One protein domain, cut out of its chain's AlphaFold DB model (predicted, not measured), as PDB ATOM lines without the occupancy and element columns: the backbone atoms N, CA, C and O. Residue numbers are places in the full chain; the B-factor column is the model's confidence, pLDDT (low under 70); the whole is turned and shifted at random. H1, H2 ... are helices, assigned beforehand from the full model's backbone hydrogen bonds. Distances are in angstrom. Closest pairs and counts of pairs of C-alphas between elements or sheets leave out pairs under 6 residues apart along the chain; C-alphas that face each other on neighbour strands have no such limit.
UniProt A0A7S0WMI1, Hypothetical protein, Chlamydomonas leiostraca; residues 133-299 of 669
ATOM      1  N   ALA A 133       1.218   4.601 -19.864       88.62
ATOM      2  CA  ALA A 133       1.591   5.748 -20.701       88.62
ATOM      3  C   ALA A 133       0.430   6.753 -20.843       88.62
ATOM      4  O   ALA A 133       0.627   7.966 -20.769       88.62
ATOM      5  N   GLU A 134      -0.801   6.243 -20.932       89.69
ATOM      6  CA  GLU A 134      -2.024   7.052 -20.931       89.69
ATOM      7  C   GLU A 134      -2.169   7.894 -19.657       89.69
ATOM      8  O   GLU A 134      -2.583   9.049 -19.730       89.69
ATOM      9  N   THR A 135      -1.783   7.372 -18.485       92.81
ATOM     10  CA  THR A 135      -1.812   8.132 -17.226       92.81
ATOM     11  C   THR A 135      -0.902   9.355 -17.294       92.81
ATOM     12  O   THR A 135      -1.308  10.443 -16.884       92.81
ATOM     13  N   LEU A 136       0.297   9.208 -17.865       91.06
ATOM     14  CA  LEU A 136       1.216  10.331 -18.069       91.06
ATOM     15  C   LEU A 136       0.625  11.362 -19.039       91.06
ATOM     16  O   LEU A 136       0.664  12.561 -18.754       91.06
ATOM     17  N   ALA A 137       0.004  10.906 -20.132       89.44
ATOM     18  CA  ALA A 137      -0.690  11.783 -21.073       89.44
ATOM     19  C   ALA A 137      -1.837  12.557 -20.397       89.44
ATOM     20  O   ALA A 137      -1.966  13.767 -20.596       89.44
ATOM     21  N   PHE A 138      -2.620  11.911 -19.522       89.56
ATOM     22  CA  PHE A 138      -3.653  12.584 -18.728       89.56
ATOM     23  C   PHE A 138      -3.061  13.634 -17.782       89.56
ATOM     24  O   PHE A 138      -3.588  14.746 -17.695       89.56
ATOM     25  N   TYR A 139      -1.965  13.322 -17.090       92.19
ATOM     26  CA  TYR A 139      -1.307  14.273 -16.190       92.19
ATOM     27  C   TYR A 139      -0.674  15.462 -16.913       92.19
ATOM     28  O   TYR A 139      -0.530  16.518 -16.292       92.19
ATOM     29  N   TYR A 140      -0.353  15.327 -18.200       88.06
ATOM     30  CA  TYR A 140       0.248  16.394 -18.992       88.06
ATOM     31  C   TYR A 140      -0.785  17.233 -19.766       88.06
ATOM     32  O   TYR A 140      -0.768  18.458 -19.669       88.06
ATOM     33  N   HIS A 141      -1.714  16.606 -20.495       83.94
ATOM     34  CA  HIS A 141      -2.585  17.294 -21.464       83.94
ATOM     35  C   HIS A 141      -4.052  17.442 -21.028       83.94
ATOM     36  O   HIS A 141      -4.804  18.204 -21.632       83.94
ATOM     37  N   SER A 142      -4.504  16.742 -19.984       82.56
ATOM     38  CA  SER A 142      -5.921  16.781 -19.595       82.56
ATOM     39  C   SER A 142      -6.333  18.110 -18.949       82.56
ATOM     40  O   SER A 142      -5.525  18.843 -18.385       82.56
ATOM     41  N   LYS A 143      -7.645  18.366 -18.875       78.31
ATOM     42  CA  LYS A 143      -8.244  19.434 -18.046       78.31
ATOM     43  C   LYS A 143      -7.831  19.359 -16.564       78.31
ATOM     44  O   LYS A 143      -7.834  20.380 -15.863       78.31
ATOM     45  N   TYR A 144      -7.502  18.152 -16.100       80.25
ATOM     46  CA  TYR A 144      -7.068  17.834 -14.737       80.25
ATOM     47  C   TYR A 144      -5.565  17.542 -14.638       80.25
ATOM     48  O   TYR A 144      -5.139  16.927 -13.665       80.25
ATOM     49  N   SER A 145      -4.786  17.985 -15.628       87.88
ATOM     50  CA  SER A 145      -3.322  17.954 -15.619       87.88
ATOM     51  C   SER A 145      -2.726  18.683 -14.418       87.88
ATOM     52  O   SER A 145      -3.405  19.441 -13.711       87.88
ATOM     53  N   VAL A 146      -1.430  18.455 -14.205       91.56
ATOM     54  CA  VAL A 146      -0.647  19.238 -13.252       91.56
ATOM     55  C   VAL A 146      -0.600  20.694 -13.724       91.56
ATOM     56  O   VAL A 146      -0.257  20.954 -14.875       91.56
ATOM     57  N   LYS A 147      -0.943  21.650 -12.851       91.69
ATOM     58  CA  LYS A 147      -0.975  23.093 -13.176       91.69
ATOM     59  C   LYS A 147       0.075  23.884 -12.401       91.69
ATOM     60  O   LYS A 147       0.396  23.546 -11.266       91.69
ATOM     61  N   GLU A 148       0.518  24.998 -12.979       90.44
ATOM     62  CA  GLU A 148       1.553  25.883 -12.418       90.44
ATOM     63  C   GLU A 148       1.293  26.341 -10.979       90.44
ATOM     64  O   GLU A 148       2.206  26.369 -10.159       90.44
ATOM     65  N   SER A 149       0.047  26.686 -10.661       88.81
ATOM     66  CA  SER A 149      -0.372  27.185  -9.347       88.81
ATOM     67  C   SER A 149      -1.209  26.165  -8.570       88.81
ATOM     68  O   SER A 149      -2.026  26.526  -7.720       88.81
ATOM     69  N   GLN A 150      -1.053  24.873  -8.877       89.25
ATOM     70  CA  GLN A 150      -1.844  23.830  -8.238       89.25
ATOM     71  C   GLN A 150      -1.504  23.707  -6.751       89.25
ATOM     72  O   GLN A 150      -0.357  23.497  -6.366       89.25
ATOM     73  N   SER A 151      -2.535  23.815  -5.916       89.38
ATOM     74  CA  SER A 151      -2.432  23.637  -4.471       89.38
ATOM     75  C   SER A 151      -2.687  22.187  -4.056       89.38
ATOM     76  O   SER A 151      -3.326  21.420  -4.783       89.38
ATOM     77  N   LEU A 152      -2.264  21.844  -2.835       89.75
ATOM     78  CA  LEU A 152      -2.446  20.525  -2.219       89.75
ATOM     79  C   LEU A 152      -3.887  19.994  -2.322       89.75
ATOM     80  O   LEU A 152      -4.095  18.830  -2.645       89.75
ATOM     81  N   VAL A 153      -4.887  20.862  -2.139       87.31
ATOM     82  CA  VAL A 153      -6.322  20.515  -2.181       87.31
ATOM     83  C   VAL A 153      -6.754  19.937  -3.534       87.31
ATOM     84  O   VAL A 153      -7.724  19.189  -3.612       87.31
ATOM     85  N   ARG A 154      -6.056  20.282  -4.621       89.00
ATOM     86  CA  ARG A 154      -6.370  19.814  -5.978       89.00
ATOM     87  C   ARG A 154      -5.566  18.588  -6.395       89.00
ATOM     88  O   ARG A 154      -5.880  18.003  -7.426       89.00
ATOM     89  N   ILE A 155      -4.545  18.196  -5.637       92.88
ATOM     90  CA  ILE A 155      -3.723  17.026  -5.960       92.88
ATOM     91  C   ILE A 155      -4.538  15.720  -5.974       92.88
ATOM     92  O   ILE A 155      -4.351  14.965  -6.926       92.88
ATOM     93  N   PRO A 156      -5.485  15.446  -5.045       93.00
ATOM     94  CA  PRO A 156      -6.286  14.220  -5.101       93.00
ATOM     95  C   PRO A 156      -7.120  14.132  -6.378       93.00
ATOM     96  O   PRO A 156      -7.186  13.074  -6.990       93.00
ATOM     97  N   GLU A 157      -7.709  15.254  -6.814       90.44
ATOM     98  CA  GLU A 157      -8.517  15.325  -8.036       90.44
ATOM     99  C   GLU A 157      -7.697  14.948  -9.280       90.44
ATOM    100  O   GLU A 157      -8.206  14.251 -10.157       90.44
ATOM    101  N   THR A 158      -6.440  15.392  -9.356       93.12
ATOM    102  CA  THR A 158      -5.522  15.008 -10.437       93.12
ATOM    103  C   THR A 158      -5.076  13.559 -10.285       93.12
ATOM    104  O   THR A 158      -5.204  12.799 -11.239       93.12
ATOM    105  N   LEU A 159      -4.639  13.146  -9.091       95.56
ATOM    106  CA  LEU A 159      -4.140  11.798  -8.802       95.56
ATOM    107  C   LEU A 159      -5.115  10.713  -9.275       95.56
ATOM    108  O   LEU A 159      -4.723   9.788  -9.986       95.56
ATOM    109  N   VAL A 160      -6.400  10.859  -8.944       94.50
ATOM    110  CA  VAL A 160      -7.426   9.848  -9.246       94.50
ATOM    111  C   VAL A 160      -7.839   9.768 -10.717       94.50
ATOM    112  O   VAL A 160      -8.589   8.871 -11.094       94.50
ATOM    113  N   CYS A 161      -7.333  10.671 -11.561       91.75
ATOM    114  CA  CYS A 161      -7.504  10.600 -13.012       91.75
ATOM    115  C   CYS A 161      -6.565   9.583 -13.685       91.75
ATOM    116  O   CYS A 161      -6.590   9.471 -14.906       91.75
ATOM    117  N   ALA A 162      -5.745   8.858 -12.918       94.06
ATOM    118  CA  ALA A 162      -4.879   7.809 -13.439       94.06
ATOM    119  C   ALA A 162      -5.669   6.656 -14.080       94.06
ATOM    120  O   ALA A 162      -6.694   6.215 -13.547       94.06
ATOM    121  N   MET A 163      -5.159   6.107 -15.184       92.19
ATOM    122  CA  MET A 163      -5.776   4.970 -15.871       92.19
ATOM    123  C   MET A 163      -5.774   3.694 -15.031       92.19
ATOM    124  O   MET A 163      -6.702   2.887 -15.127       92.19
ATOM    125  N   GLU A 164      -4.809   3.548 -14.123       93.06
ATOM    126  CA  GLU A 164      -4.775   2.507 -13.096       93.06
ATOM    127  C   GLU A 164      -6.039   2.514 -12.232       93.06
ATOM    128  O   GLU A 164      -6.522   1.456 -11.839       93.06
ATOM    129  N   PHE A 165      -6.589   3.697 -11.952       95.06
ATOM    130  CA  PHE A 165      -7.788   3.853 -11.136       95.06
ATOM    131  C   PHE A 165      -9.063   3.829 -11.966       95.06
ATOM    132  O   PHE A 165     -10.052   3.224 -11.557       95.06
ATOM    133  N   ILE A 166      -9.038   4.428 -13.158       92.25
ATOM    134  CA  ILE A 166     -10.176   4.416 -14.085       92.25
ATOM    135  C   ILE A 166     -10.553   2.984 -14.481       92.25
ATOM    136  O   ILE A 166     -11.744   2.692 -14.614       92.25
ATOM    137  N   SER A 167      -9.560   2.105 -14.640       90.12
ATOM    138  CA  SER A 167      -9.743   0.696 -15.012       90.12
ATOM    139  C   SER A 167     -10.171  -0.221 -13.860       90.12
ATOM    140  O   SER A 167     -10.440  -1.398 -14.100       90.12
ATOM    141  N   MET A 168     -10.279   0.285 -12.624       91.81
ATOM    142  CA  MET A 168     -10.752  -0.525 -11.501       91.81
ATOM    143  C   MET A 168     -12.214  -0.956 -11.695       91.81
ATOM    144  O   MET A 168     -13.064  -0.109 -11.996       91.81
ATOM    145  N   PRO A 169     -12.548  -2.237 -11.453       88.94
ATOM    146  CA  PRO A 169     -13.920  -2.716 -11.556       88.94
ATOM    147  C   PRO A 169     -14.792  -2.084 -10.469       88.94
ATOM    148  O   PRO A 169     -14.341  -1.877  -9.346       88.94
ATOM    149  N   THR A 170     -16.061  -1.823 -10.773       88.69
ATOM    150  CA  THR A 170     -17.083  -1.407  -9.795       88.69
ATOM    151  C   THR A 170     -18.254  -2.392  -9.834       88.69
ATOM    152  O   THR A 170     -19.245  -2.123 -10.517       88.69
ATOM    153  N   PRO A 171     -18.136  -3.564  -9.178       90.88
ATOM    154  CA  PRO A 171     -19.211  -4.548  -9.107       90.88
ATOM    155  C   PRO A 171     -20.478  -3.965  -8.472       90.88
ATOM    156  O   PRO A 171     -20.399  -3.083  -7.615       90.88
ATOM    157  N   ALA A 172     -21.645  -4.501  -8.835       89.56
ATOM    158  CA  ALA A 172     -22.935  -4.050  -8.303       89.56
ATOM    159  C   ALA A 172     -23.008  -4.123  -6.762       89.56
ATOM    160  O   ALA A 172     -23.609  -3.262  -6.127       89.56
ATOM    161  N   GLU A 173     -22.324  -5.098  -6.158       91.00
ATOM    162  CA  GLU A 173     -22.224  -5.280  -4.703       91.00
ATOM    163  C   GLU A 173     -21.561  -4.091  -3.986       91.00
ATOM    164  O   GLU A 173     -21.855  -3.822  -2.824       91.00
ATOM    165  N   GLN A 174     -20.694  -3.344  -4.678       90.69
ATOM    166  CA  GLN A 174     -19.996  -2.189  -4.111       90.69
ATOM    167  C   GLN A 174     -20.819  -0.895  -4.167       90.69
ATOM    168  O   GLN A 174     -20.441   0.078  -3.523       90.69
ATOM    169  N   VAL A 175     -21.936  -0.857  -4.901       89.38
ATOM    170  CA  VAL A 175     -22.699   0.384  -5.139       89.38
ATOM    171  C   VAL A 175     -23.280   0.956  -3.842       89.38
ATOM    172  O   VAL A 175     -23.115   2.143  -3.570       89.38
ATOM    173  N   ALA A 176     -23.917   0.123  -3.013       89.88
ATOM    174  CA  ALA A 176     -24.481   0.573  -1.738       89.88
ATOM    175  C   ALA A 176     -23.399   1.016  -0.723       89.88
ATOM    176  O   ALA A 176     -23.507   2.136  -0.216       89.88
ATOM    177  N   PRO A 177     -22.322   0.232  -0.486       90.56
ATOM    178  CA  PRO A 177     -21.172   0.672   0.311       90.56
ATOM    179  C   PRO A 177     -20.548   1.993  -0.160       90.56
ATOM    180  O   PRO A 177     -20.150   2.829   0.649       90.56
ATOM    181  N   LEU A 178     -20.465   2.195  -1.476       90.12
ATOM    182  CA  LEU A 178     -19.877   3.393  -2.064       90.12
ATOM    183  C   LEU A 178     -20.721   4.647  -1.796       90.12
ATOM    184  O   LEU A 178     -20.168   5.713  -1.537       90.12
ATOM    185  N   GLU A 179     -22.048   4.531  -1.826       88.56
ATOM    186  CA  GLU A 179     -22.949   5.642  -1.500       88.56
ATOM    187  C   GLU A 179     -22.939   5.995  -0.004       88.56
ATOM    188  O   GLU A 179     -23.071   7.166   0.360       88.56
ATOM    189  N   GLU A 180     -22.734   5.019   0.881       88.38
ATOM    190  CA  GLU A 180     -22.502   5.288   2.305       88.38
ATOM    191  C   GLU A 180     -21.189   6.051   2.522       88.38
ATOM    192  O   GLU A 180     -21.186   7.114   3.155       88.38
ATOM    193  N   LEU A 181     -20.102   5.575   1.904       89.62
ATOM    194  CA  LEU A 181     -18.797   6.235   1.937       89.62
ATOM    195  C   LEU A 181     -18.888   7.676   1.419       89.62
ATOM    196  O   LEU A 181     -18.386   8.610   2.045       89.62
ATOM    197  N   ARG A 182     -19.608   7.878   0.311       88.25
ATOM    198  CA  ARG A 182     -19.852   9.196  -0.281       88.25
ATOM    199  C   ARG A 182     -20.486  10.167   0.706       88.25
ATOM    200  O   ARG A 182     -20.067  11.322   0.781       88.25
ATOM    201  N   LYS A 183     -21.490   9.723   1.465       87.81
ATOM    202  CA  LYS A 183     -22.150  10.554   2.482       87.81
ATOM    203  C   LYS A 183     -21.192  10.927   3.613       87.81
ATOM    204  O   LYS A 183     -21.256  12.067   4.070       87.81
ATOM    205  N   SER A 184     -20.314  10.010   4.036       86.81
ATOM    206  CA  SER A 184     -19.281  10.306   5.043       86.81
ATOM    207  C   SER A 184     -18.304  11.367   4.533       86.81
ATOM    208  O   SER A 184     -18.161  12.430   5.137       86.81
ATOM    209  N   VAL A 185     -17.736  11.157   3.340       87.00
ATOM    210  CA  VAL A 185     -16.758  12.076   2.736       87.00
ATOM    211  C   VAL A 185     -17.348  13.468   2.513       87.00
ATOM    212  O   VAL A 185     -16.709  14.462   2.838       87.00
ATOM    213  N   LEU A 186     -18.584  13.576   2.012       86.44
ATOM    214  CA  LEU A 186     -19.243  14.876   1.813       86.44
ATOM    215  C   LEU A 186     -19.607  15.588   3.125       86.44
ATOM    216  O   LEU A 186     -19.860  16.793   3.106       86.44
ATOM    217  N   ARG A 187     -19.664  14.864   4.250       85.31
ATOM    218  CA  ARG A 187     -19.812  15.456   5.586       85.31
ATOM    219  C   ARG A 187     -18.489  16.052   6.063       85.31
ATOM    220  O   ARG A 187     -18.500  17.152   6.602       85.31
ATOM    221  N   ALA A 188     -17.379  15.349   5.841       80.38
ATOM    222  CA  ALA A 188     -16.037  15.819   6.188       80.38
ATOM    223  C   ALA A 188     -15.554  16.962   5.269       80.38
ATOM    224  O   ALA A 188     -14.882  17.886   5.722       80.38
ATOM    225  N   TYR A 189     -15.950  16.937   3.992       81.38
ATOM    226  CA  TYR A 189     -15.531  17.886   2.960       81.38
ATOM    227  C   TYR A 189     -16.742  18.536   2.260       81.38
ATOM    228  O   TYR A 189     -17.080  18.166   1.128       81.38
ATOM    229  N   PRO A 190     -17.411  19.516   2.897       79.31
ATOM    230  CA  PRO A 190     -18.617  20.143   2.352       79.31
ATOM    231  C   PRO A 190     -18.373  20.867   1.016       79.31
ATOM    232  O   PRO A 190     -19.216  20.782   0.122       79.31
ATOM    233  N   ASP A 191     -17.195  21.473   0.837       76.56
ATOM    234  CA  ASP A 191     -16.787  22.222  -0.367       76.56
ATOM    235  C   ASP A 191     -16.745  21.364  -1.646       76.56
ATOM    236  O   ASP A 191     -16.670  21.875  -2.767       76.56
ATOM    237  N   LEU A 192     -16.771  20.033  -1.517       76.50
ATOM    238  CA  LEU A 192     -16.816  19.134  -2.670       76.50
ATOM    239  C   LEU A 192     -18.159  19.195  -3.406       76.50
ATOM    240  O   LEU A 192     -18.192  18.879  -4.597       76.50
ATOM    241  N   LYS A 193     -19.238  19.631  -2.739       69.12
ATOM    242  CA  LYS A 193     -20.572  19.786  -3.346       69.12
ATOM    243  C   LYS A 193     -20.578  20.821  -4.474       69.12
ATOM    244  O   LYS A 193     -21.220  20.594  -5.497       69.12
ATOM    245  N   ASP A 194     -19.784  21.880  -4.339       60.59
ATOM    246  CA  ASP A 194     -19.720  22.983  -5.305       60.59
ATOM    247  C   ASP A 194     -18.941  22.616  -6.584       60.59
ATOM    248  O   ASP A 194     -19.002  23.309  -7.600       60.59
ATOM    249  N   LYS A 195     -18.230  21.479  -6.589       65.62
ATOM    250  CA  LYS A 195     -17.412  21.001  -7.719       65.62
ATOM    251  C   LYS A 195     -18.146  19.992  -8.611       65.62
ATOM    252  O   LYS A 195     -17.540  19.043  -9.117       65.62
ATOM    253  N   ALA A 196     -19.438  20.210  -8.855       63.19
ATOM    254  CA  ALA A 196     -20.334  19.315  -9.597       63.19
ATOM    255  C   ALA A 196     -19.769  18.661 -10.888       63.19
ATOM    256  O   ALA A 196     -20.028  17.471 -11.076       63.19
ATOM    257  N   PRO A 197     -18.987  19.321 -11.777       73.75
ATOM    258  CA  PRO A 197     -18.491  18.660 -12.993       73.75
ATOM    259  C   PRO A 197     -17.477  17.536 -12.726       73.75
ATOM    260  O   PRO A 197     -17.404  16.591 -13.507       73.75
ATOM    261  N   PHE A 198     -16.715  17.592 -11.627       78.62
ATOM    262  CA  PHE A 198     -15.794  16.510 -11.252       78.62
ATOM    263  C   PHE A 198     -16.569  15.243 -10.862       78.62
ATOM    264  O   PHE A 198     -16.186  14.135 -11.235       78.62
ATOM    265  N   TRP A 199     -17.687  15.429 -10.158       72.75
ATOM    266  CA  TRP A 199     -18.523  14.375  -9.581       72.75
ATOM    267  C   TRP A 199     -19.489  13.707 -10.568       72.75
ATOM    268  O   TRP A 199     -20.208  12.789 -10.186       72.75
ATOM    269  N   LYS A 200     -19.486  14.128 -11.839       77.81
ATOM    270  CA  LYS A 200     -20.227  13.490 -12.943       77.81
ATOM    271  C   LYS A 200     -19.390  12.458 -13.720       77.81
ATOM    272  O   LYS A 200     -19.821  11.971 -14.758       77.81
ATOM    273  N   ARG A 201     -18.171  12.158 -13.261       82.81
ATOM    274  CA  ARG A 201     -17.248  11.229 -13.930       82.81
ATOM    275  C   ARG A 201     -17.555   9.761 -13.631       82.81
ATOM    276  O   ARG A 201     -18.408   9.445 -12.807       82.81
ATOM    277  N   LYS A 202     -16.826   8.865 -14.314       86.12
ATOM    278  CA  LYS A 202     -16.898   7.410 -14.122       86.12
ATOM    279  C   LYS A 202     -16.857   7.048 -12.634       86.12
ATOM    280  O   LYS A 202     -16.042   7.586 -11.883       86.12
ATOM    281  N   ALA A 203     -17.691   6.088 -12.237       88.62
ATOM    282  CA  ALA A 203     -17.812   5.643 -10.850       88.62
ATOM    283  C   ALA A 203     -16.472   5.180 -10.247       88.62
ATOM    284  O   ALA A 203     -16.224   5.421  -9.070       88.62
ATOM    285  N   SER A 204     -15.577   4.594 -11.052       91.44
ATOM    286  CA  SER A 204     -14.237   4.167 -10.625       91.44
ATOM    287  C   SER A 204     -13.348   5.329 -10.158       91.44
ATOM    288  O   SER A 204     -12.679   5.212  -9.132       91.44
ATOM    289  N   VAL A 205     -13.407   6.482 -10.837       91.00
ATOM    290  CA  VAL A 205     -12.680   7.708 -10.452       91.00
ATOM    291  C   VAL A 205     -13.207   8.249  -9.128       91.00
ATOM    292  O   VAL A 205     -12.434   8.598  -8.237       91.00
ATOM    293  N   LEU A 206     -14.533   8.298  -8.980       90.31
ATOM    294  CA  LEU A 206     -15.168   8.769  -7.750       90.31
ATOM    295  C   LEU A 206     -14.869   7.829  -6.583       90.31
ATOM    296  O   LEU A 206     -14.566   8.302  -5.491       90.31
ATOM    297  N   LYS A 207     -14.874   6.513  -6.829       93.00
ATOM    298  CA  LYS A 207     -14.459   5.498  -5.861       93.00
ATOM    299  C   LYS A 207     -13.033   5.735  -5.385       93.00
ATOM    300  O   LYS A 207     -12.830   5.870  -4.185       93.00
ATOM    301  N   ALA A 208     -12.071   5.863  -6.296       95.19
ATOM    302  CA  ALA A 208     -10.686   6.158  -5.931       95.19
ATOM    303  C   ALA A 208     -10.572   7.450  -5.108       95.19
ATOM    304  O   ALA A 208      -9.882   7.477  -4.093       95.19
ATOM    305  N   HIS A 209     -11.294   8.504  -5.501       93.19
ATOM    306  CA  HIS A 209     -11.282   9.788  -4.797       93.19
ATOM    307  C   HIS A 209     -11.798   9.673  -3.366       93.19
ATOM    308  O   HIS A 209     -11.151  10.155  -2.440       93.19
ATOM    309  N   MET A 210     -12.935   9.003  -3.179       91.62
ATOM    310  CA  MET A 210     -13.516   8.785  -1.857       91.62
ATOM    311  C   MET A 210     -12.601   7.933  -0.977       91.62
ATOM    312  O   MET A 210     -12.388   8.289   0.173       91.62
ATOM    313  N   LEU A 211     -11.997   6.874  -1.524       94.25
ATOM    314  CA  LEU A 211     -11.059   6.027  -0.781       94.25
ATOM    315  C   LEU A 211      -9.815   6.798  -0.322       94.25
ATOM    316  O   LEU A 211      -9.411   6.657   0.829       94.25
ATOM    317  N   VAL A 212      -9.242   7.646  -1.186       94.19
ATOM    318  CA  VAL A 212      -8.126   8.526  -0.807       94.19
ATOM    319  C   VAL A 212      -8.542   9.464   0.324       94.19
ATOM    320  O   VAL A 212      -7.853   9.529   1.334       94.19
ATOM    321  N   LEU A 213      -9.666  10.173   0.194       92.19
ATOM    322  CA  LEU A 213     -10.096  11.138   1.211       92.19
ATOM    323  C   LEU A 213     -10.442  10.470   2.548       92.19
ATOM    324  O   LEU A 213     -10.048  10.980   3.594       92.19
ATOM    325  N   SER A 214     -11.108   9.315   2.530       91.69
ATOM    326  CA  SER A 214     -11.418   8.556   3.747       91.69
ATOM    327  C   SER A 214     -10.166   8.023   4.445       91.69
ATOM    328  O   SER A 214     -10.106   8.033   5.672       91.69
ATOM    329  N   HIS A 215      -9.137   7.621   3.690       92.62
ATOM    330  CA  HIS A 215      -7.833   7.275   4.270       92.62
ATOM    331  C   HIS A 215      -7.206   8.458   5.011       92.62
ATOM    332  O   HIS A 215      -6.725   8.304   6.129       92.62
ATOM    333  N   LEU A 216      -7.247   9.655   4.418       90.44
ATOM    334  CA  LEU A 216      -6.662  10.863   5.013       90.44
ATOM    335  C   LEU A 216      -7.375  11.312   6.300       90.44
ATOM    336  O   LEU A 216      -6.738  11.918   7.158       90.44
ATOM    337  N   GLU A 217      -8.659  10.988   6.467       86.62
ATOM    338  CA  GLU A 217      -9.415  11.225   7.711       86.62
ATOM    339  C   GLU A 217      -9.252  10.107   8.755       86.62
ATOM    340  O   GLU A 217      -9.866  10.168   9.817       86.62
ATOM    341  N   ARG A 218      -8.417   9.092   8.488       87.25
ATOM    342  CA  ARG A 218      -8.226   7.912   9.357       87.25
ATOM    343  C   ARG A 218      -9.508   7.106   9.573       87.25
ATOM    344  O   ARG A 218      -9.624   6.353  10.533       87.25
ATOM    345  N   GLU A 219     -10.443   7.188   8.630       79.94
ATOM    346  CA  GLU A 219     -11.699   6.433   8.630       79.94
ATOM    347  C   GLU A 219     -11.516   4.991   8.103       79.94
ATOM    348  O   GLU A 219     -12.493   4.327   7.759       79.94
ATOM    349  N   GLY A 220     -10.279   4.477   8.061       69.94
ATOM    350  CA  GLY A 220      -9.913   3.188   7.462       69.94
ATOM    351  C   GLY A 220     -10.745   2.004   7.959       69.94
ATOM    352  O   GLY A 220     -11.253   1.233   7.147       69.94
ATOM    353  N   ASP A 221     -10.961   1.906   9.270       72.31
ATOM    354  CA  ASP A 221     -11.740   0.820   9.884       72.31
ATOM    355  C   ASP A 221     -13.253   0.958   9.658       72.31
ATOM    356  O   ASP A 221     -13.991  -0.025   9.725       72.31
ATOM    357  N   SER A 222     -13.724   2.171   9.357       79.00
ATOM    358  CA  SER A 222     -15.126   2.431   9.005       79.00
ATOM    359  C   SER A 222     -15.424   2.212   7.519       79.00
ATOM    360  O   SER A 222     -16.591   2.190   7.126       79.00
ATOM    361  N   ILE A 223     -14.394   2.011   6.685       84.69
ATOM    362  CA  ILE A 223     -14.580   1.695   5.268       84.69
ATOM    363  C   ILE A 223     -15.146   0.269   5.145       84.69
ATOM    364  O   ILE A 223     -14.539  -0.681   5.655       84.69
ATOM    365  N   PRO A 224     -16.269   0.083   4.423       88.62
ATOM    366  CA  PRO A 224     -16.880  -1.226   4.233       88.62
ATOM    367  C   PRO A 224     -15.892  -2.278   3.718       88.62
ATOM    368  O   PRO A 224     -15.104  -2.011   2.809       88.62
ATOM    369  N   GLN A 225     -15.984  -3.509   4.235       88.94
ATOM    370  CA  GLN A 225     -15.053  -4.601   3.904       88.94
ATOM    371  C   GLN A 225     -14.935  -4.858   2.390       88.94
ATOM    372  O   GLN A 225     -13.850  -5.160   1.897       88.94
ATOM    373  N   ALA A 226     -16.024  -4.664   1.638       89.62
ATOM    374  CA  ALA A 226     -16.061  -4.803   0.179       89.62
ATOM    375  C   ALA A 226     -15.136  -3.824  -0.576       89.62
ATOM    376  O   ALA A 226     -14.793  -4.080  -1.729       89.62
ATOM    377  N   LEU A 227     -14.739  -2.714   0.057       92.00
ATOM    378  CA  LEU A 227     -13.898  -1.661  -0.520       92.00
ATOM    379  C   LEU A 227     -12.453  -1.679   0.010       92.00
ATOM    380  O   LEU A 227     -11.604  -0.968  -0.518       92.00
ATOM    381  N   GLN A 228     -12.140  -2.506   1.012       91.00
ATOM    382  CA  GLN A 228     -10.804  -2.571   1.625       91.00
ATOM    383  C   GLN A 228      -9.717  -3.034   0.639       91.00
ATOM    384  O   GLN A 228      -8.595  -2.524   0.642       91.00
ATOM    385  N   ALA A 229     -10.050  -3.978  -0.247       92.19
ATOM    386  CA  ALA A 229      -9.133  -4.421  -1.297       92.19
ATOM    387  C   ALA A 229      -8.812  -3.287  -2.286       92.19
ATOM    388  O   ALA A 229      -7.651  -3.096  -2.655       92.19
ATOM    389  N   ASP A 230      -9.825  -2.498  -2.652       94.00
ATOM    390  CA  ASP A 230      -9.667  -1.342  -3.535       94.00
ATOM    391  C   ASP A 230      -8.872  -0.228  -2.851       94.00
ATOM    392  O   ASP A 230      -7.990   0.360  -3.472       94.00
ATOM    393  N   LEU A 231      -9.117   0.027  -1.560       93.75
ATOM    394  CA  LEU A 231      -8.333   0.970  -0.763       93.75
ATOM    395  C   LEU A 231      -6.849   0.603  -0.790       93.75
ATOM    396  O   LEU A 231      -6.005   1.439  -1.109       93.75
ATOM    397  N   LYS A 232      -6.529  -0.666  -0.512       93.50
ATOM    398  CA  LYS A 232      -5.149  -1.159  -0.542       93.50
ATOM    399  C   LYS A 232      -4.511  -0.962  -1.916       93.50
ATOM    400  O   LYS A 232      -3.369  -0.513  -1.989       93.50
ATOM    401  N   PHE A 233      -5.237  -1.261  -2.992       94.19
ATOM    402  CA  PHE A 233      -4.758  -1.048  -4.359       94.19
ATOM    403  C   PHE A 233      -4.498   0.439  -4.656       94.19
ATOM    404  O   PHE A 233      -3.440   0.789  -5.187       94.19
ATOM    405  N   VAL A 234      -5.422   1.321  -4.267       95.38
ATOM    406  CA  VAL A 234      -5.292   2.773  -4.443       95.38
ATOM    407  C   VAL A 234      -4.076   3.309  -3.691       95.38
ATOM    408  O   VAL A 234      -3.253   4.014  -4.278       95.38
ATOM    409  N   LEU A 235      -3.906   2.927  -2.425       94.31
ATOM    410  CA  LEU A 235      -2.767   3.346  -1.607       94.31
ATOM    411  C   LEU A 235      -1.442   2.770  -2.117       94.31
ATOM    412  O   LEU A 235      -0.438   3.470  -2.100       94.31
ATOM    413  N   GLN A 236      -1.429   1.550  -2.655       93.31
ATOM    414  CA  GLN A 236      -0.234   0.960  -3.262       93.31
ATOM    415  C   GLN A 236       0.243   1.729  -4.501       93.31
ATOM    416  O   GLN A 236       1.445   1.886  -4.707       93.31
ATOM    417  N   LYS A 237      -0.686   2.188  -5.345       93.75
ATOM    418  CA  LYS A 237      -0.353   2.886  -6.596       93.75
ATOM    419  C   LYS A 237      -0.101   4.380  -6.409       93.75
ATOM    420  O   LYS A 237       0.698   4.947  -7.151       93.75
ATOM    421  N   SER A 238      -0.729   5.007  -5.417       95.44
ATOM    422  CA  SER A 238      -0.684   6.462  -5.229       95.44
ATOM    423  C   SER A 238       0.734   7.048  -5.115       95.44
ATOM    424  O   SER A 238       0.996   8.026  -5.810       95.44
ATOM    425  N   PRO A 239       1.685   6.484  -4.338       93.81
ATOM    426  CA  PRO A 239       3.043   7.030  -4.264       93.81
ATOM    427  C   PRO A 239       3.787   7.025  -5.601       93.81
ATOM    428  O   PRO A 239       4.476   7.990  -5.916       93.81
ATOM    429  N   LEU A 240       3.620   5.963  -6.396       93.44
ATOM    430  CA  LEU A 240       4.257   5.840  -7.710       93.44
ATOM    431  C   LEU A 240       3.693   6.889  -8.675       93.44
ATOM    432  O   LEU A 240       4.439   7.562  -9.379       93.44
ATOM    433  N   LEU A 241       2.371   7.067  -8.667       95.62
ATOM    434  CA  LEU A 241       1.689   8.067  -9.486       95.62
ATOM    435  C   LEU A 241       2.082   9.495  -9.097       95.62
ATOM    436  O   LEU A 241       2.357  10.316  -9.969       95.62
ATOM    437  N   LEU A 242       2.163   9.784  -7.795       96.00
ATOM    438  CA  LEU A 242       2.620  11.078  -7.290       96.00
ATOM    439  C   LEU A 242       4.081  11.350  -7.662       96.00
ATOM    440  O   LEU A 242       4.432  12.495  -7.929       96.00
ATOM    441  N   GLU A 243       4.932  10.329  -7.734       94.75
ATOM    442  CA  GLU A 243       6.302  10.496  -8.216       94.75
ATOM    443  C   GLU A 243       6.352  10.912  -9.694       94.75
ATOM    444  O   GLU A 243       7.110  11.813 -10.051       94.75
ATOM    445  N   GLU A 244       5.523  10.322 -10.556       94.12
ATOM    446  CA  GLU A 244       5.442  10.756 -11.957       94.12
ATOM    447  C   GLU A 244       4.833  12.155 -12.089       94.12
ATOM    448  O   GLU A 244       5.336  12.980 -12.852       94.12
ATOM    449  N   MET A 245       3.816  12.481 -11.283       94.88
ATOM    450  CA  MET A 245       3.297  13.850 -11.200       94.88
ATOM    451  C   MET A 245       4.394  14.838 -10.783       94.88
ATOM    452  O   MET A 245       4.441  15.947 -11.312       94.88
ATOM    453  N   PHE A 246       5.282  14.451  -9.860       95.69
ATOM    454  CA  PHE A 246       6.408  15.281  -9.435       95.69
ATOM    455  C   PHE A 246       7.375  15.530 -10.594       95.69
ATOM    456  O   PHE A 246       7.717  16.681 -10.854       95.69
ATOM    457  N   LYS A 247       7.753  14.482 -11.341       94.00
ATOM    458  CA  LYS A 247       8.612  14.610 -12.532       94.00
ATOM    459  C   LYS A 247       8.003  15.560 -13.560       94.00
ATOM    460  O   LYS A 247       8.707  16.415 -14.089       94.00
ATOM    461  N   ILE A 248       6.689  15.466 -13.785       92.81
ATOM    462  CA  ILE A 248       5.949  16.391 -14.653       92.81
ATOM    463  C   ILE A 248       5.989  17.815 -14.085       92.81
ATOM    464  O   ILE A 248       6.241  18.763 -14.828       92.81
ATOM    465  N   ALA A 249       5.774  18.006 -12.782       94.25
ATOM    466  CA  ALA A 249       5.826  19.325 -12.153       94.25
ATOM    467  C   ALA A 249       7.203  19.989 -12.324       94.25
ATOM    468  O   ALA A 249       7.273  21.168 -12.668       94.25
ATOM    469  N   THR A 250       8.291  19.229 -12.170       94.44
ATOM    470  CA  THR A 250       9.672  19.729 -12.254       94.44
ATOM    471  C   THR A 250      10.242  19.784 -13.671       94.44
ATOM    472  O   THR A 250      11.368  20.243 -13.847       94.44
ATOM    473  N   LEU A 251       9.498  19.320 -14.679       91.38
ATOM    474  CA  LEU A 251       9.976  19.252 -16.058       91.38
ATOM    475  C   LEU A 251      10.235  20.666 -16.626       91.38
ATOM    476  O   LEU A 251       9.338  21.515 -16.545       91.38
ATOM    477  N   PRO A 252      11.422  20.935 -17.206       88.06
ATOM    478  CA  PRO A 252      11.729  22.205 -17.864       88.06
ATOM    479  C   PRO A 252      10.778  22.493 -19.031       88.06
ATOM    480  O   PRO A 252      10.680  21.692 -19.958       88.06
ATOM    481  N   ARG A 253      10.091  23.642 -19.021       84.38
ATOM    482  CA  ARG A 253       9.140  24.020 -20.087       84.38
ATOM    483  C   ARG A 253       9.609  25.230 -20.903       84.38
ATOM    484  O   ARG A 253      10.038  26.222 -20.307       84.38
ATOM    485  N   PRO A 254       9.481  25.223 -22.242       75.81
ATOM    486  CA  PRO A 254       9.691  26.416 -23.060       75.81
ATOM    487  C   PRO A 254       8.666  27.521 -22.730       75.81
ATOM    488  O   PRO A 254       7.536  27.204 -22.357       75.81
ATOM    489  N   PRO A 255       9.004  28.818 -22.866       65.31
ATOM    490  CA  PRO A 255      10.301  29.371 -23.273       65.31
ATOM    491  C   PRO A 255      11.287  29.594 -22.108       65.31
ATOM    492  O   PRO A 255      12.415  30.010 -22.343       65.31
ATOM    493  N   HIS A 256      10.878  29.353 -20.857       65.00
ATOM    494  CA  HIS A 256      11.644  29.748 -19.666       65.00
ATOM    495  C   HIS A 256      12.616  28.670 -19.159       65.00
ATOM    496  O   HIS A 256      13.554  29.003 -18.446       65.00
ATOM    497  N   GLY A 257      12.422  27.402 -19.531       76.62
ATOM    498  CA  GLY A 257      13.328  26.299 -19.198       76.62
ATOM    499  C   GLY A 257      13.268  25.825 -17.741       76.62
ATOM    500  O   GLY A 257      14.204  25.178 -17.288       76.62
ATOM    501  N   TYR A 258      12.189  26.119 -17.008       86.44
ATOM    502  CA  TYR A 258      12.043  25.769 -15.587       86.44
ATOM    503  C   TYR A 258      10.775  24.952 -15.311       86.44
ATOM    504  O   TYR A 258       9.821  24.989 -16.094       86.44
ATOM    505  N   GLY A 259      10.781  24.212 -14.198       92.12
ATOM    506  CA  GLY A 259       9.602  23.535 -13.646       92.12
ATOM    507  C   GLY A 259       8.803  24.432 -12.692       92.12
ATOM    508  O   GLY A 259       9.176  25.577 -12.451       92.12
ATOM    509  N   TRP A 260       7.729  23.910 -12.103       94.38
ATOM    510  CA  TRP A 260       6.845  24.650 -11.195       94.38
ATOM    511  C   TRP A 260       7.023  24.219  -9.734       94.38
ATOM    512  O   TRP A 260       6.861  23.043  -9.402       94.38
ATOM    513  N   LEU A 261       7.311  25.173  -8.843       94.38
ATOM    514  CA  LEU A 261       7.597  24.894  -7.429       94.38
ATOM    515  C   LEU A 261       6.334  24.519  -6.644       94.38
ATOM    516  O   LEU A 261       6.318  23.525  -5.922       94.38
ATOM    517  N   ALA A 262       5.265  25.294  -6.811       93.12
ATOM    518  CA  ALA A 262       3.983  25.122  -6.143       93.12
ATOM    519  C   ALA A 262       3.419  23.688  -6.233       93.12
ATOM    520  O   ALA A 262       3.202  23.081  -5.179       93.12
ATOM    521  N   PRO A 263       3.216  23.112  -7.437       94.94
ATOM    522  CA  PRO A 263       2.762  21.734  -7.577       94.94
ATOM    523  C   PRO A 263       3.798  20.731  -7.071       94.94
ATOM    524  O   PRO A 263       3.405  19.761  -6.434       94.94
ATOM    525  N   ALA A 264       5.101  20.951  -7.294       95.81
ATOM    526  CA  ALA A 264       6.140  20.036  -6.818       95.81
ATOM    527  C   ALA A 264       6.094  19.877  -5.287       95.81
ATOM    528  O   ALA A 264       6.090  18.754  -4.787       95.81
ATOM    529  N   MET A 265       5.960  20.983  -4.546       94.19
ATOM    530  CA  MET A 265       5.781  20.957  -3.090       94.19
ATOM    531  C   MET A 265       4.468  20.281  -2.686       94.19
ATOM    532  O   MET A 265       4.474  19.385  -1.846       94.19
ATOM    533  N   ALA A 266       3.351  20.659  -3.314       94.06
ATOM    534  CA  ALA A 266       2.035  20.097  -3.011       94.06
ATOM    535  C   ALA A 266       1.972  18.573  -3.233       94.06
ATOM    536  O   ALA A 266       1.276  17.861  -2.512       94.06
ATOM    537  N   ILE A 267       2.703  18.057  -4.221       96.12
ATOM    538  CA  ILE A 267       2.792  16.623  -4.503       96.12
ATOM    539  C   ILE A 267       3.557  15.891  -3.396       96.12
ATOM    540  O   ILE A 267       3.093  14.846  -2.939       96.12
ATOM    541  N   VAL A 268       4.690  16.431  -2.932       95.31
ATOM    542  CA  VAL A 268       5.442  15.832  -1.814       95.31
ATOM    543  C   VAL A 268       4.632  15.905  -0.517       95.31
ATOM    544  O   VAL A 268       4.517  14.908   0.191       95.31
ATOM    545  N   GLU A 269       3.969  17.031  -0.250       93.06
ATOM    546  CA  GLU A 269       3.046  17.175   0.882       93.06
ATOM    547  C   GLU A 269       1.906  16.146   0.831       93.06
ATOM    548  O   GLU A 269       1.548  15.572   1.859       93.06
ATOM    549  N   MET A 270       1.361  15.855  -0.358       94.94
ATOM    550  CA  MET A 270       0.357  14.802  -0.521       94.94
ATOM    551  C   MET A 270       0.920  13.419  -0.189       94.94
ATOM    552  O   MET A 270       0.238  12.631   0.464       94.94
ATOM    553  N   GLN A 271       2.158  13.114  -0.596       95.12
ATOM    554  CA  GLN A 271       2.803  11.848  -0.233       95.12
ATOM    555  C   GLN A 271       2.946  11.705   1.287       95.12
ATOM    556  O   GLN A 271       2.585  10.663   1.830       95.12
ATOM    557  N   GLN A 272       3.379  12.767   1.973       93.44
ATOM    558  CA  GLN A 272       3.467  12.792   3.434       93.44
ATOM    559  C   GLN A 272       2.091  12.564   4.087       93.44
ATOM    560  O   GLN A 272       1.965  11.781   5.031       93.44
ATOM    561  N   CYS A 273       1.042  13.221   3.575       92.62
ATOM    562  CA  CYS A 273      -0.325  13.059   4.072       92.62
ATOM    563  C   CYS A 273      -0.864  11.638   3.858       92.62
ATOM    564  O   CYS A 273      -1.501  11.093   4.755       92.62
ATOM    565  N   LEU A 274      -0.577  11.009   2.714       94.12
ATOM    566  CA  LEU A 274      -0.946   9.616   2.459       94.12
ATOM    567  C   LEU A 274      -0.192   8.647   3.373       94.12
ATOM    568  O   LEU A 274      -0.807   7.731   3.912       94.12
ATOM    569  N   ALA A 275       1.114   8.855   3.568       93.38
ATOM    570  CA  ALA A 275       1.943   8.000   4.413       93.38
ATOM    571  C   ALA A 275       1.469   8.016   5.876       93.38
ATOM    572  O   ALA A 275       1.330   6.960   6.484       93.38
ATOM    573  N   GLN A 276       1.160   9.198   6.420       92.06
ATOM    574  CA  GLN A 276       0.771   9.362   7.829       92.06
ATOM    575  C   GLN A 276      -0.742   9.433   8.075       92.06
ATOM    576  O   GLN A 276      -1.173   9.694   9.203       92.06
ATOM    577  N   ALA A 277      -1.546   9.212   7.027       91.38
ATOM    578  CA  ALA A 277      -3.004   9.347   7.052       91.38
ATOM    579  C   ALA A 277      -3.429  10.670   7.721       91.38
ATOM    580  O   ALA A 277      -4.052  10.686   8.785       91.38
ATOM    581  N   LEU A 278      -2.982  11.786   7.138       89.19
ATOM    582  CA  LEU A 278      -3.224  13.135   7.643       89.19
ATOM    583  C   LEU A 278      -4.165  13.898   6.708       89.19
ATOM    584  O   LEU A 278      -3.902  14.016   5.511       89.19
ATOM    585  N   SER A 279      -5.218  14.487   7.275       84.44
ATOM    586  CA  SER A 279      -6.179  15.306   6.534       84.44
ATOM    587  C   SER A 279      -5.495  16.443   5.771       84.44
ATOM    588  O   SER A 279      -4.625  17.144   6.295       84.44
ATOM    589  N   ILE A 280      -5.953  16.700   4.545       81.94
ATOM    590  CA  ILE A 280      -5.469  17.822   3.727       81.94
ATOM    591  C   ILE A 280      -5.763  19.153   4.422       81.94
ATOM    592  O   ILE A 280      -4.959  20.075   4.362       81.94
ATOM    593  N   SER A 281      -6.882  19.241   5.142       70.31
ATOM    594  CA  SER A 281      -7.285  20.435   5.891       70.31
ATOM    595  C   SER A 281      -6.336  20.762   7.050       70.31
ATOM    596  O   SER A 281      -6.258  21.913   7.483       70.31
ATOM    597  N   ALA A 282      -5.570  19.775   7.537       64.88
ATOM    598  CA  ALA A 282      -4.527  19.981   8.543       64.88
ATOM    599  C   ALA A 282      -3.331  20.787   7.993       64.88
ATOM    600  O   ALA A 282      -2.543  21.334   8.773       64.88
ATOM    601  N   ARG A 283      -3.220  20.893   6.663       67.75
ATOM    602  CA  ARG A 283      -2.220  21.660   5.918       67.75
ATOM    603  C   ARG A 283      -2.885  22.911   5.345       67.75
ATOM    604  O   ARG A 283      -3.737  22.838   4.465       67.75
ATOM    605  N   LYS A 284      -2.509  24.099   5.823       56.72
ATOM    606  CA  LYS A 284      -2.961  25.337   5.168       56.72
ATOM    607  C   LYS A 284      -2.215  25.524   3.840       56.72
ATOM    608  O   LYS A 284      -1.033  25.194   3.773       56.72
ATOM    609  N   PRO A 285      -2.864  26.079   2.801       47.00
ATOM    610  CA  PRO A 285      -2.203  26.357   1.531       47.00
ATOM    611  C   PRO A 285      -1.049  27.357   1.714       47.00
ATOM    612  O   PRO A 285      -1.212  28.368   2.398       47.00
ATOM    613  N   GLN A 286       0.090  27.024   1.099       45.22
ATOM    614  CA  GLN A 286       1.280  27.841   0.818       45.22
ATOM    615  C   GLN A 286       1.515  29.062   1.727       45.22
ATOM    616  O   GLN A 286       0.951  30.138   1.539       45.22
ATOM    617  N   GLY A 287       2.448  28.913   2.673       41.03
ATOM    618  CA  GLY A 287       3.134  30.044   3.311       41.03
ATOM    619  C   GLY A 287       2.492  30.621   4.577       41.03
ATOM    620  O   GLY A 287       3.095  31.488   5.207       41.03
ATOM    621  N   LYS A 288       1.322  30.139   5.013       37.41
ATOM    622  CA  LYS A 288       0.852  30.371   6.392       37.41
ATOM    623  C   LYS A 288       1.224  29.157   7.237       37.41
ATOM    624  O   LYS A 288       0.850  28.054   6.837       37.41
ATOM    625  N   PRO A 289       1.910  29.319   8.385       43.41
ATOM    626  CA  PRO A 289       2.179  28.186   9.254       43.41
ATOM    627  C   PRO A 289       0.835  27.541   9.595       43.41
ATOM    628  O   PRO A 289      -0.092  28.211  10.069       43.41
ATOM    629  N   ALA A 290       0.704  26.250   9.282       53.69
ATOM    630  CA  ALA A 290      -0.329  25.441   9.902       53.69
ATOM    631  C   ALA A 290      -0.218  25.662  11.416       53.69
ATOM    632  O   ALA A 290       0.877  25.912  11.931       53.69
ATOM    633  N   ASP A 291      -1.345  25.648  12.124       61.69
ATOM    634  CA  ASP A 291      -1.282  25.648  13.581       61.69
ATOM    635  C   ASP A 291      -0.383  24.465  13.961       61.69
ATOM    636  O   ASP A 291      -0.701  23.343  13.595       61.69
ATOM    637  N   ALA A 292       0.780  24.710  14.571       69.06
ATOM    638  CA  ALA A 292       1.858  23.717  14.693       69.06
ATOM    639  C   ALA A 292       1.412  22.418  15.394       69.06
ATOM    640  O   ALA A 292       2.023  21.360  15.249       69.06
ATOM    641  N   SER A 293       0.287  22.501  16.093       72.81
ATOM    642  CA  SER A 293      -0.424  21.394  16.711       72.81
ATOM    643  C   SER A 293      -1.148  20.450  15.759       72.81
ATOM    644  O   SER A 293      -1.378  19.304  16.127       72.81
ATOM    645  N   THR A 294      -1.497  20.868  14.540       76.88
ATOM    646  CA  THR A 294      -2.095  19.970  13.545       76.88
ATOM    647  C   THR A 294      -1.091  18.925  13.081       76.88
ATOM    648  O   THR A 294      -1.496  17.848  12.661       76.88
ATOM    649  N   LEU A 295       0.212  19.184  13.227       83.31
ATOM    650  CA  LEU A 295       1.262  18.210  12.930       83.31
ATOM    651  C   LEU A 295       1.307  17.074  13.963       83.31
ATOM    652  O   LEU A 295       1.789  15.990  13.641       83.31
ATOM    653  N   LEU A 296       0.779  17.286  15.179       87.62
ATOM    654  CA  LEU A 296       0.623  16.225  16.184       87.62
ATOM    655  C   LEU A 296      -0.384  15.166  15.731       87.62
ATOM    656  O   LEU A 296      -0.279  14.018  16.146       87.62
ATOM    657  N   LEU A 297      -1.317  15.520  14.840       88.62
ATOM    658  CA  LEU A 297      -2.268  14.566  14.276       88.62
ATOM    659  C   LEU A 297      -1.591  13.513  13.409       88.62
ATOM    660  O   LEU A 297      -2.271  12.571  13.064       88.62
ATOM    661  N   GLN A 298      -0.307  13.624  13.048       89.56
ATOM    662  CA  GLN A 298       0.381  12.531  12.354       89.56
ATOM    663  C   GLN A 298       0.666  11.342  13.289       89.56
ATOM    664  O   GLN A 298       0.779  10.214  12.821       89.56
ATOM    665  N   LEU A 299       0.738  11.575  14.605       90.31
ATOM    666  CA  LEU A 299       1.053  10.540  15.588       90.31
ATOM    667  C   LEU A 299      -0.043   9.459  15.632       90.31
ATOM    668  O   LEU A 299      -1.224   9.762  15.403       90.31
TER     669      LEU A 299
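Overview. This is residues 133 to 299 of the 669 residues of the protein "Hypothetical protein" of Chlamydomonas leiostraca (UniProt A0A7S0WMI1). A long helical hairpin, H6 with H7 folded back beside it, is crossed by H5 near the first part of H6, and short H2 packs on H5 and H7 near the middle of the domain. H4 packs on H5 on the side away from H2, H1 and H3 sit near each other at another side, and H8, whose centre is the farthest of the helices from the mean of the C-alphas at 20.3 A, touches no helix but is near H7, with Gln 298 close to Gln 276, while residues 190 to 197 stick out. The printed part has 167 residues with eight named helices, H1 to H8 in order, and no named strand; the class is all helix, with mostly crossed packing. The whole is compact, with a radius of gyration of the C-alphas of 15.9 A and spans of 51 by 40 by 29 A.

Along the chain. H1, residues 133 to 141, begins at C-alpha 133 (1.591, 5.748, -20.701) and measures 12.3 A. H2, residues 152 to 159, measures 11.1 A, and H3, residues 163 to 166, 4.8 A. H4, residues 172 to 188, measures 25.5 A and has a kink of 26 degrees near residue 180. H5, residues 203 to 216, measures 20.1 A. H6, residues 225 to 250, measures 38.3 A and has a kink of 33 degrees near residue 238. H7, residues 261 to 276, measures 22.8 A. H8, residues 292 to 298, measures 11.5 A and ends at C-alpha 298 (0.381, 12.531, 12.354).

Arrangement. H5 and H6 are the hub, touching five helices each. They touch about perpendicular, at 87 degrees, with C-alphas 211 and 231 closest at 5.7 A. H6 and H7 form a helical hairpin at a shallow tilt of 27 degrees, opposite ways, closest at C-alphas 249 and 264, 5.4 A. H2 touches H7 about perpendicular, at 81 degrees, closest at C-alphas 152 and 266, 4.6 A. H4, with residues 178 to 185 alone, touches H5, closest at C-alphas 185 and 214, 6.5 A. H1 touches H6, closest at C-alphas 139 and 245, 6.8 A. H3 touches H5, closest at C-alphas 166 and 204, 5.3 A. H8 is close but not clearly touching H7, with C-alphas 276 and 298 closest at 5.5 A. In H1, H5 and H7 every O i to N i+4 pair is within hydrogen-bond range; the counts are 2 of 4 in H2, 11 of 13 in H4, 18 of 22 in H6 and 0 of 3 in H8, where 4 of 4 O i to N i+3 pairs are, and H3 is too short for an O i to N i+4 pair.

Size, cuts and confidence. The C-alphas farthest apart, those of Glu 173 and Pro 255, are 51.0 A apart. The printed part has no cut. The links H4 to H5 and H7 to H8 are long. The mean pLDDT of the printed part is 85.9, and residues 193 to 196, 220, 255 to 256 and 282 to 292 are under 70.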